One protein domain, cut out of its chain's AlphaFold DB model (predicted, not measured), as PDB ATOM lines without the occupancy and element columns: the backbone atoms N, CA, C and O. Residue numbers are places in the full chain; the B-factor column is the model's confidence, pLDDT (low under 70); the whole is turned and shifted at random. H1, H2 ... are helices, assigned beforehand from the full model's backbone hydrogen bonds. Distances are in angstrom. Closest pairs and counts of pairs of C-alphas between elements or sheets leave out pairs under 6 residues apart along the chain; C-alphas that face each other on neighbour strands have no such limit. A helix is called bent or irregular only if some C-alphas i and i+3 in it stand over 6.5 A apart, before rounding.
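AT A GLANCE: This is residues 2 to 61 of the 61 residues of the protein "DUF2065 family protein" of Pseudomonas sp. o96-267 (UniProt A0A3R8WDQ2). The model is an open U of three helices: the long helices H1 and H3 are its two arms, the shorter H2 is its base, and the space between the arms is empty. H1 meets H2 at one corner of the U and H3 starts near the other, and both arms reach out to the same side of H2. The printed part has 60 residues with three named helices, in the order H1, H2, H3, and no named strand; the class is all helix. The whole is loose, with a radius of gyration of the C-alphas of 15.1 A, and flat, with spans of 36 by 29 by 15 A.

IN THESE COORDINATES: Find C-alpha 2 at (143.233, 161.816, 138.150); here H1 begins, and it runs through residues 2 to 22, 30.6 A from first to last C-alpha. H1 is neither bent nor irregular, but only just: C-alphas 16 and 19 are 6.2 A apart. After Tyr 23, look for C-alpha 24 at (160.148, 142.050, 158.173), where H2 begins; it holds residues 24 to 35 and measures 16.2 A. Go on past residues 36 to 38 to H3, residues 39 to 60, the longest helix by residues, with 22. It is 31.3 A long and ends at C-alpha 60, at (131.422, 160.868, 154.970).

HOW THE PARTS SIT: Look first where H1 gives way to H2: the two touch only at the corner by their link, and only just, with 3 pairs of C-alphas within 8 A. H1 touches there with residues 19 to 20 alone and H2 with residues 27 to 28 alone; the closest C-alphas are those of Pro 20 and Trp 27, 5.8 A apart. Their lines are about perpendicular, at 77 degrees. At the next turn, H2 and H3 are close but not clearly touching, and their closest C-alphas, those of Ala 34 and Leu 42, are 7.5 A apart. These lines too are about perpendicular, at 75 degrees. H1 and H3 are apart, and H3 touches no helix. In H2 and H3 every O i to N i+4 pair is within hydrogen-bond range; in H1, 15 of 17 are.

THE WHOLE: The two C-alphas farthest apart are those of Gln 3 and Pro 38, at 39.3 A, while those of Trp 2 and His 61, the first and last printed, are 18.8 A apart. Residues 2 to 18, which belong to H1, stand free, and so do residues 43 to 61, of which 43 to 60 belong to H3. The links from H1 to H2 and from H2 to H3 are both tight, and the printed part has no cut. The mean pLDDT of the printed part is 90.1; look at His 61, the chain's last residue, for the one printed residue under 70.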
ATOM      1  N   TRP A   2     142.297 162.918 138.467       85.62
ATOM      2  CA  TRP A   2     143.233 161.816 138.150       85.62
ATOM      3  C   TRP A   2     144.601 161.892 138.847       85.62
ATOM      4  O   TRP A   2     145.129 160.867 139.265       85.62
ATOM      5  N   GLN A   3     145.153 163.095 139.024       88.62
ATOM      6  CA  GLN A   3     146.414 163.274 139.759       88.62
ATOM      7  C   GLN A   3     146.275 162.936 141.249       88.62
ATOM      8  O   GLN A   3     147.143 162.274 141.803       88.62
ATOM      9  N   GLU A   4     145.161 163.326 141.871       91.00
ATOM     10  CA  GLU A   4     144.840 163.027 143.276       91.00
ATOM     11  C   GLU A   4     144.791 161.513 143.521       91.00
ATOM     12  O   GLU A   4     145.404 161.014 144.461       91.00
ATOM     13  N   LEU A   5     144.134 160.766 142.624       90.88
ATOM     14  CA  LEU A   5     144.091 159.302 142.681       90.88
ATOM     15  C   LEU A   5     145.486 158.682 142.530       90.88
ATOM     16  O   LEU A   5     145.818 157.743 143.250       90.88
ATOM     17  N   GLY A   6     146.314 159.223 141.630       93.88
ATOM     18  CA  GLY A   6     147.705 158.794 141.474       93.88
ATOM     19  C   GLY A   6     148.536 159.022 142.739       93.88
ATOM     20  O   GLY A   6     149.257 158.125 143.169       93.88
ATOM     21  N   ILE A   7     148.393 160.184 143.381       94.00
ATOM     22  CA  ILE A   7     149.086 160.511 144.637       94.00
ATOM     23  C   ILE A   7     148.605 159.602 145.773       94.00
ATOM     24  O   ILE A   7     149.432 159.044 146.493       94.00
ATOM     25  N   ALA A   8     147.291 159.401 145.910       93.31
ATOM     26  CA  ALA A   8     146.722 158.506 146.913       93.31
ATOM     27  C   ALA A   8     147.241 157.068 146.744       93.31
ATOM     28  O   ALA A   8     147.646 156.443 147.723       93.31
ATOM     29  N   LEU A   9     147.314 156.568 145.505       92.44
ATOM     30  CA  LEU A   9     147.870 155.247 145.210       92.44
ATOM     31  C   LEU A   9     149.356 155.156 145.589       92.44
ATOM     32  O   LEU A   9     149.763 154.192 146.235       92.44
ATOM     33  N   CYS A  10     150.158 156.168 145.245       94.31
ATOM     34  CA  CYS A  10     151.567 156.227 145.637       94.31
ATOM     35  C   CYS A  10     151.738 156.205 147.163       94.31
ATOM     36  O   CYS A  10     152.591 155.480 147.670       94.31
ATOM     37  N   LEU A  11     150.916 156.955 147.904       94.31
ATOM     38  CA  LEU A  11     150.962 156.980 149.368       94.31
ATOM     39  C   LEU A  11     150.590 155.625 149.980       94.31
ATOM     40  O   LEU A  11     151.269 155.177 150.903       94.31
ATOM     41  N   VAL A  12     149.567 154.950 149.444       94.06
ATOM     42  CA  VAL A  12     149.192 153.594 149.873       94.06
ATOM     43  C   VAL A  12     150.345 152.618 149.646       94.06
ATOM     44  O   VAL A  12     150.661 151.856 150.553       94.06
ATOM     45  N   LEU A  13     151.025 152.677 148.495       92.12
ATOM     46  CA  LEU A  13     152.181 151.820 148.204       92.12
ATOM     47  C   LEU A  13     153.362 152.082 149.145       92.12
ATOM     48  O   LEU A  13     154.000 151.137 149.607       92.12
ATOM     49  N   VAL A  14     153.651 153.350 149.451       94.19
ATOM     50  CA  VAL A  14     154.699 153.710 150.416       94.19
ATOM     51  C   VAL A  14     154.347 153.174 151.805       94.19
ATOM     52  O   VAL A  14     155.185 152.534 152.436       94.19
ATOM     53  N   LEU A  15     153.109 153.369 152.268       90.56
ATOM     54  CA  LEU A  15     152.647 152.878 153.571       90.56
ATOM     55  C   LEU A  15     152.670 151.345 153.667       90.56
ATOM     56  O   LEU A  15     153.183 150.810 154.650       90.56
ATOM     57  N   GLU A  16     152.181 150.644 152.643       89.31
ATOM     58  CA  GLU A  16     152.248 149.179 152.545       89.31
ATOM     59  C   GLU A  16     153.697 148.671 152.548       89.31
ATOM     60  O   GLU A  16     153.981 147.642 153.149       89.31
ATOM     61  N   GLY A  17     154.637 149.402 151.938       89.44
ATOM     62  CA  GLY A  17     156.056 149.036 151.894       89.44
ATOM     63  C   GLY A  17     156.839 149.316 153.184       89.44
ATOM     64  O   GLY A  17     157.819 148.627 153.473       89.44
ATOM     65  N   ILE A  18     156.409 150.287 153.995       93.50
ATOM     66  CA  ILE A  18     157.087 150.689 155.241       93.50
ATOM     67  C   ILE A  18     157.106 149.542 156.265       93.50
ATOM     68  O   ILE A  18     158.162 149.220 156.809       93.50
ATOM     69  N   LEU A  19     155.966 148.888 156.508       86.62
ATOM     70  CA  LEU A  19     155.840 147.766 157.454       86.62
ATOM     71  C   LEU A  19     156.776 146.573 157.154       86.62
ATOM     72  O   LEU A  19     157.513 146.164 158.060       86.62
ATOM     73  N   PRO A  20     156.798 146.007 155.930       87.94
ATOM     74  CA  PRO A  20     157.704 144.919 155.586       87.94
ATOM     75  C   PRO A  20     159.171 145.363 155.562       87.94
ATOM     76  O   PRO A  20     160.035 144.538 155.862       87.94
ATOM     77  N   PHE A  21     159.466 146.633 155.256       91.00
ATOM     78  CA  PHE A  21     160.834 147.160 155.248       91.00
ATOM     79  C   PHE A  21     161.407 147.350 156.662       91.00
ATOM     80  O   PHE A  21     162.515 146.894 156.941       91.00
ATOM     81  N   LEU A  22     160.652 147.972 157.573       92.12
ATOM     82  CA  LEU A  22     161.096 148.238 158.949       92.12
ATOM     83  C   LEU A  22     161.059 146.991 159.842       92.12
ATOM     84  O   LEU A  22     161.978 146.771 160.631       92.12
ATOM     85  N   TYR A  23     160.014 146.162 159.732       90.12
ATOM     86  CA  TYR A  23     159.799 145.021 160.631       90.12
ATOM     87  C   TYR A  23     159.479 143.715 159.882       90.12
ATOM     88  O   TYR A  23     158.442 143.088 160.127       90.12
ATOM     89  N   PRO A  24     160.401 143.203 159.045       88.62
ATOM     90  CA  PRO A  24     160.148 142.050 158.173       88.62
ATOM     91  C   PRO A  24     159.769 140.768 158.932       88.62
ATOM     92  O   PRO A  24     158.958 139.971 158.460       88.62
ATOM     93  N   ARG A  25     160.337 140.548 160.127       89.94
ATOM     94  CA  ARG A  25     160.045 139.360 160.954       89.94
ATOM     95  C   ARG A  25     158.639 139.399 161.555       89.94
ATOM     96  O   ARG A  25     157.930 138.397 161.487       89.94
ATOM     97  N   HIS A  26     158.241 140.541 162.112       88.88
ATOM     98  CA  HIS A  26     156.907 140.718 162.691       88.88
ATOM     99  C   HIS A  26     155.835 140.666 161.605       88.88
ATOM    100  O   HIS A  26     154.846 139.953 161.765       88.88
ATOM    101  N   TRP A  27     156.082 141.323 160.466       89.75
ATOM    102  CA  TRP A  27     155.199 141.276 159.306       89.75
ATOM    103  C   TRP A  27     154.972 139.842 158.811       89.75
ATOM    104  O   TRP A  27     153.834 139.390 158.717       89.75
ATOM    105  N   ARG A  28     156.047 139.068 158.596       88.75
ATOM    106  CA  ARG A  28     155.935 137.644 158.223       88.75
ATOM    107  C   ARG A  28     155.143 136.830 159.244       88.75
ATOM    108  O   ARG A  28     154.353 135.978 158.849       88.75
ATOM    109  N   GLY A  29     155.344 137.082 160.538       92.06
ATOM    110  CA  GLY A  29     154.589 136.432 161.607       92.06
ATOM    111  C   GLY A  29     153.089 136.733 161.533       92.06
ATOM    112  O   GLY A  29     152.286 135.807 161.616       92.06
ATOM    113  N   ALA A  30     152.719 137.997 161.318       87.31
ATOM    114  CA  ALA A  30     151.329 138.421 161.158       87.31
ATOM    115  C   ALA A  30     150.677 137.794 159.915       87.31
ATOM    116  O   ALA A  30     149.595 137.216 160.016       87.31
ATOM    117  N   VAL A  31     151.368 137.806 158.771       88.50
ATOM    118  CA  VAL A  31     150.891 137.173 157.528       88.50
ATOM    119  C   VAL A  31     150.732 135.661 157.698       88.50
ATOM    120  O   VAL A  31     149.728 135.094 157.280       88.50
ATOM    121  N   MET A  32     151.674 134.987 158.363       90.75
ATOM    122  CA  MET A  32     151.555 133.554 158.646       90.75
ATOM    123  C   MET A  32     150.416 133.228 159.612       90.75
ATOM    124  O   MET A  32     149.766 132.198 159.456       90.75
ATOM    125  N   GLN A  33     150.169 134.065 160.619       87.62
ATOM    126  CA  GLN A  33     149.015 133.901 161.505       87.62
ATOM    127  C   GLN A  33     147.706 134.094 160.737       87.62
ATOM    128  O   GLN A  33     146.783 133.303 160.915       87.62
ATOM    129  N   ALA A  34     147.660 135.075 159.831       86.12
ATOM    130  CA  ALA A  34     146.525 135.276 158.945       86.12
ATOM    131  C   ALA A  34     146.305 134.065 158.024       86.12
ATOM    132  O   ALA A  34     145.187 133.580 157.924       86.12
ATOM    133  N   ALA A  35     147.368 133.510 157.438       86.44
ATOM    134  CA  ALA A  35     147.306 132.320 156.586       86.44
ATOM    135  C   ALA A  35     146.913 131.034 157.338       86.44
ATOM    136  O   ALA A  35     146.469 130.071 156.722       86.44
ATOM    137  N   ARG A  36     147.080 130.994 158.667       89.56
ATOM    138  CA  ARG A  36     146.611 129.886 159.517       89.56
ATOM    139  C   ARG A  36     145.133 130.002 159.888       89.56
ATOM    140  O   ARG A  36     144.574 129.038 160.411       89.56
ATOM    141  N   LEU A  37     144.500 131.159 159.680       86.31
ATOM    142  CA  LEU A  37     143.064 131.296 159.899       86.31
ATOM    143  C   LEU A  37     142.310 130.489 158.835       86.31
ATOM    144  O   LEU A  37     142.705 130.483 157.674       86.31
ATOM    145  N   PRO A  38     141.190 129.846 159.198       88.31
ATOM    146  CA  PRO A  38     140.359 129.164 158.219       88.31
ATOM    147  C   PRO A  38     139.801 130.167 157.202       88.31
ATOM    148  O   PRO A  38     139.339 131.247 157.590       88.31
ATOM    149  N   ASP A  39     139.743 129.776 155.927       88.56
ATOM    150  CA  ASP A  39     139.292 130.603 154.793       88.56
ATOM    151  C   ASP A  39     137.970 131.334 155.056       88.56
ATOM    152  O   ASP A  39     137.765 132.476 154.643       88.56
ATOM    153  N   ARG A  40     137.060 130.696 155.804       89.81
ATOM    154  CA  ARG A  40     135.775 131.286 156.195       89.81
ATOM    155  C   ARG A  40     135.943 132.543 157.054       89.81
ATOM    156  O   ARG A  40     135.199 133.498 156.855       89.81
ATOM    157  N   ARG A  41     136.894 132.559 157.996       87.56
ATOM    158  CA  ARG A  41     137.176 133.734 158.842       87.56
ATOM    159  C   ARG A  41     137.870 134.833 158.049       87.56
ATOM    160  O   ARG A  41     137.467 135.981 158.181       87.56
ATOM    161  N   LEU A  42     138.834 134.481 157.196       88.69
ATOM    162  CA  LEU A  42     139.486 135.424 156.277       88.69
ATOM    163  C   LEU A  42     138.460 136.132 155.385       88.69
ATOM    164  O   LEU A  42     138.435 137.359 155.319       88.69
ATOM    165  N   ARG A  43     137.551 135.364 154.774       91.31
ATOM    166  CA  ARG A  43     136.451 135.910 153.974       91.31
ATOM    167  C   ARG A  43     135.538 136.812 154.786       91.31
ATOM    168  O   ARG A  43     135.216 137.890 154.308       91.31
ATOM    169  N   LEU A  44     135.117 136.388 155.980       92.56
ATOM    170  CA  LEU A  44     134.226 137.192 156.818       92.56
ATOM    171  C   LEU A  44     134.890 138.517 157.212       92.56
ATOM    172  O   LEU A  44     134.255 139.555 157.105       92.56
ATOM    173  N   MET A  45     136.172 138.481 157.590       90.81
ATOM    174  CA  MET A  45     136.953 139.664 157.957       90.81
ATOM    175  C   MET A  45     137.113 140.631 156.774       90.81
ATOM    176  O   MET A  45     136.962 141.843 156.932       90.81
ATOM    177  N   GLY A  46     137.349 140.096 155.572       89.56
ATOM    178  CA  GLY A  46     137.337 140.879 154.336       89.56
ATOM    179  C   GLY A  46     135.970 141.509 154.063       89.56
ATOM    180  O   GLY A  46     135.888 142.697 153.772       89.56
ATOM    181  N   LEU A  47     134.889 140.746 154.239       93.25
ATOM    182  CA  LEU A  47     133.515 141.208 154.019       93.25
ATOM    183  C   LEU A  47     133.116 142.310 155.007       93.25
ATOM    184  O   LEU A  47     132.536 143.315 154.606       93.25
ATOM    185  N   THR A  48     133.474 142.163 156.286       93.62
ATOM    186  CA  THR A  48     133.236 143.197 157.301       93.62
ATOM    187  C   THR A  48     134.047 144.456 157.022       93.62
ATOM    188  O   THR A  48     133.520 145.547 157.191       93.62
ATOM    189  N   SER A  49     135.295 144.320 156.555       91.50
ATOM    190  CA  SER A  49     136.134 145.459 156.161       91.50
ATOM    191  C   SER A  49     135.545 146.206 154.960       91.50
ATOM    192  O   SER A  49     135.399 147.425 155.000       91.50
ATOM    193  N   MET A  50     135.106 145.476 153.929       93.06
ATOM    194  CA  MET A  50     134.430 146.051 152.760       93.06
ATOM    195  C   MET A  50     133.135 146.776 153.146       93.06
ATOM    196  O   MET A  50     132.905 147.899 152.697       93.06
ATOM    197  N   LEU A  51     132.302 146.163 153.995       95.44
ATOM    198  CA  LEU A  51     131.059 146.772 154.474       95.44
ATOM    199  C   LEU A  51     131.323 148.016 155.321       95.44
ATOM    200  O   LEU A  51     130.684 149.035 155.088       95.44
ATOM    201  N   LEU A  52     132.277 147.961 156.256       94.75
ATOM    202  CA  LEU A  52     132.666 149.119 157.064       94.75
ATOM    203  C   LEU A  52     133.209 150.253 156.198       94.75
ATOM    204  O   LEU A  52     132.796 151.391 156.380       94.75
ATOM    205  N   GLY A  53     134.090 149.949 155.242       89.69
ATOM    206  CA  GLY A  53     134.635 150.941 154.318       89.69
ATOM    207  C   GLY A  53     133.549 151.592 153.464       89.69
ATOM    208  O   GLY A  53     133.519 152.811 153.338       89.69
ATOM    209  N   THR A  54     132.608 150.798 152.950       93.00
ATOM    210  CA  THR A  54     131.469 151.310 152.170       93.00
ATOM    211  C   THR A  54     130.523 152.145 153.034       93.00
ATOM    212  O   THR A  54     130.076 153.204 152.608       93.00
ATOM    213  N   ALA A  55     130.244 151.705 154.264       93.62
ATOM    214  CA  ALA A  55     129.409 152.444 155.205       93.62
ATOM    215  C   ALA A  55     130.053 153.776 155.613       93.62
ATOM    216  O   ALA A  55     129.368 154.792 155.626       93.62
ATOM    217  N   LEU A  56     131.362 153.795 155.892       91.12
ATOM    218  CA  LEU A  56     132.099 155.034 156.163       91.12
ATOM    219  C   LEU A  56     132.083 155.965 154.955       91.12
ATOM    220  O   LEU A  56     131.874 157.160 155.128       91.12
ATOM    221  N   LEU A  57     132.288 155.423 153.750       90.25
ATOM    222  CA  LEU A  57     132.222 156.203 152.519       90.25
ATOM    223  C   LEU A  57     130.848 156.866 152.379       90.25
ATOM    224  O   LEU A  57     130.792 158.041 152.068       90.25
ATOM    225  N   TYR A  58     129.764 156.142 152.669       91.31
ATOM    226  CA  TYR A  58     128.398 156.667 152.603       91.31
ATOM    227  C   TYR A  58     128.035 157.621 153.756       91.31
ATOM    228  O   TYR A  58     127.078 158.370 153.644       91.31
ATOM    229  N   LEU A  59     128.746 157.569 154.889       90.00
ATOM    230  CA  LEU A  59     128.552 158.513 156.000       90.00
ATOM    231  C   LEU A  59     129.339 159.816 155.813       90.00
ATOM    232  O   LEU A  59     128.921 160.857 156.309       90.00
ATOM    233  N   LEU A  60     130.520 159.733 155.197       82.81
ATOM    234  CA  LEU A  60     131.422 160.868 154.970       82.81
ATOM    235  C   LEU A  60     131.149 161.588 153.642       82.81
ATOM    236  O   LEU A  60     131.646 162.698 153.454       82.81
ATOM    237  N   HIS A  61     130.410 160.945 152.735       65.94
ATOM    238  CA  HIS A  61     129.948 161.486 151.459       65.94
ATOM    239  C   HIS A  61     128.463 161.832 151.542       65.94
ATOM    240  O   HIS A  61     128.095 162.918 151.046       65.94
TER     241      HIS A  61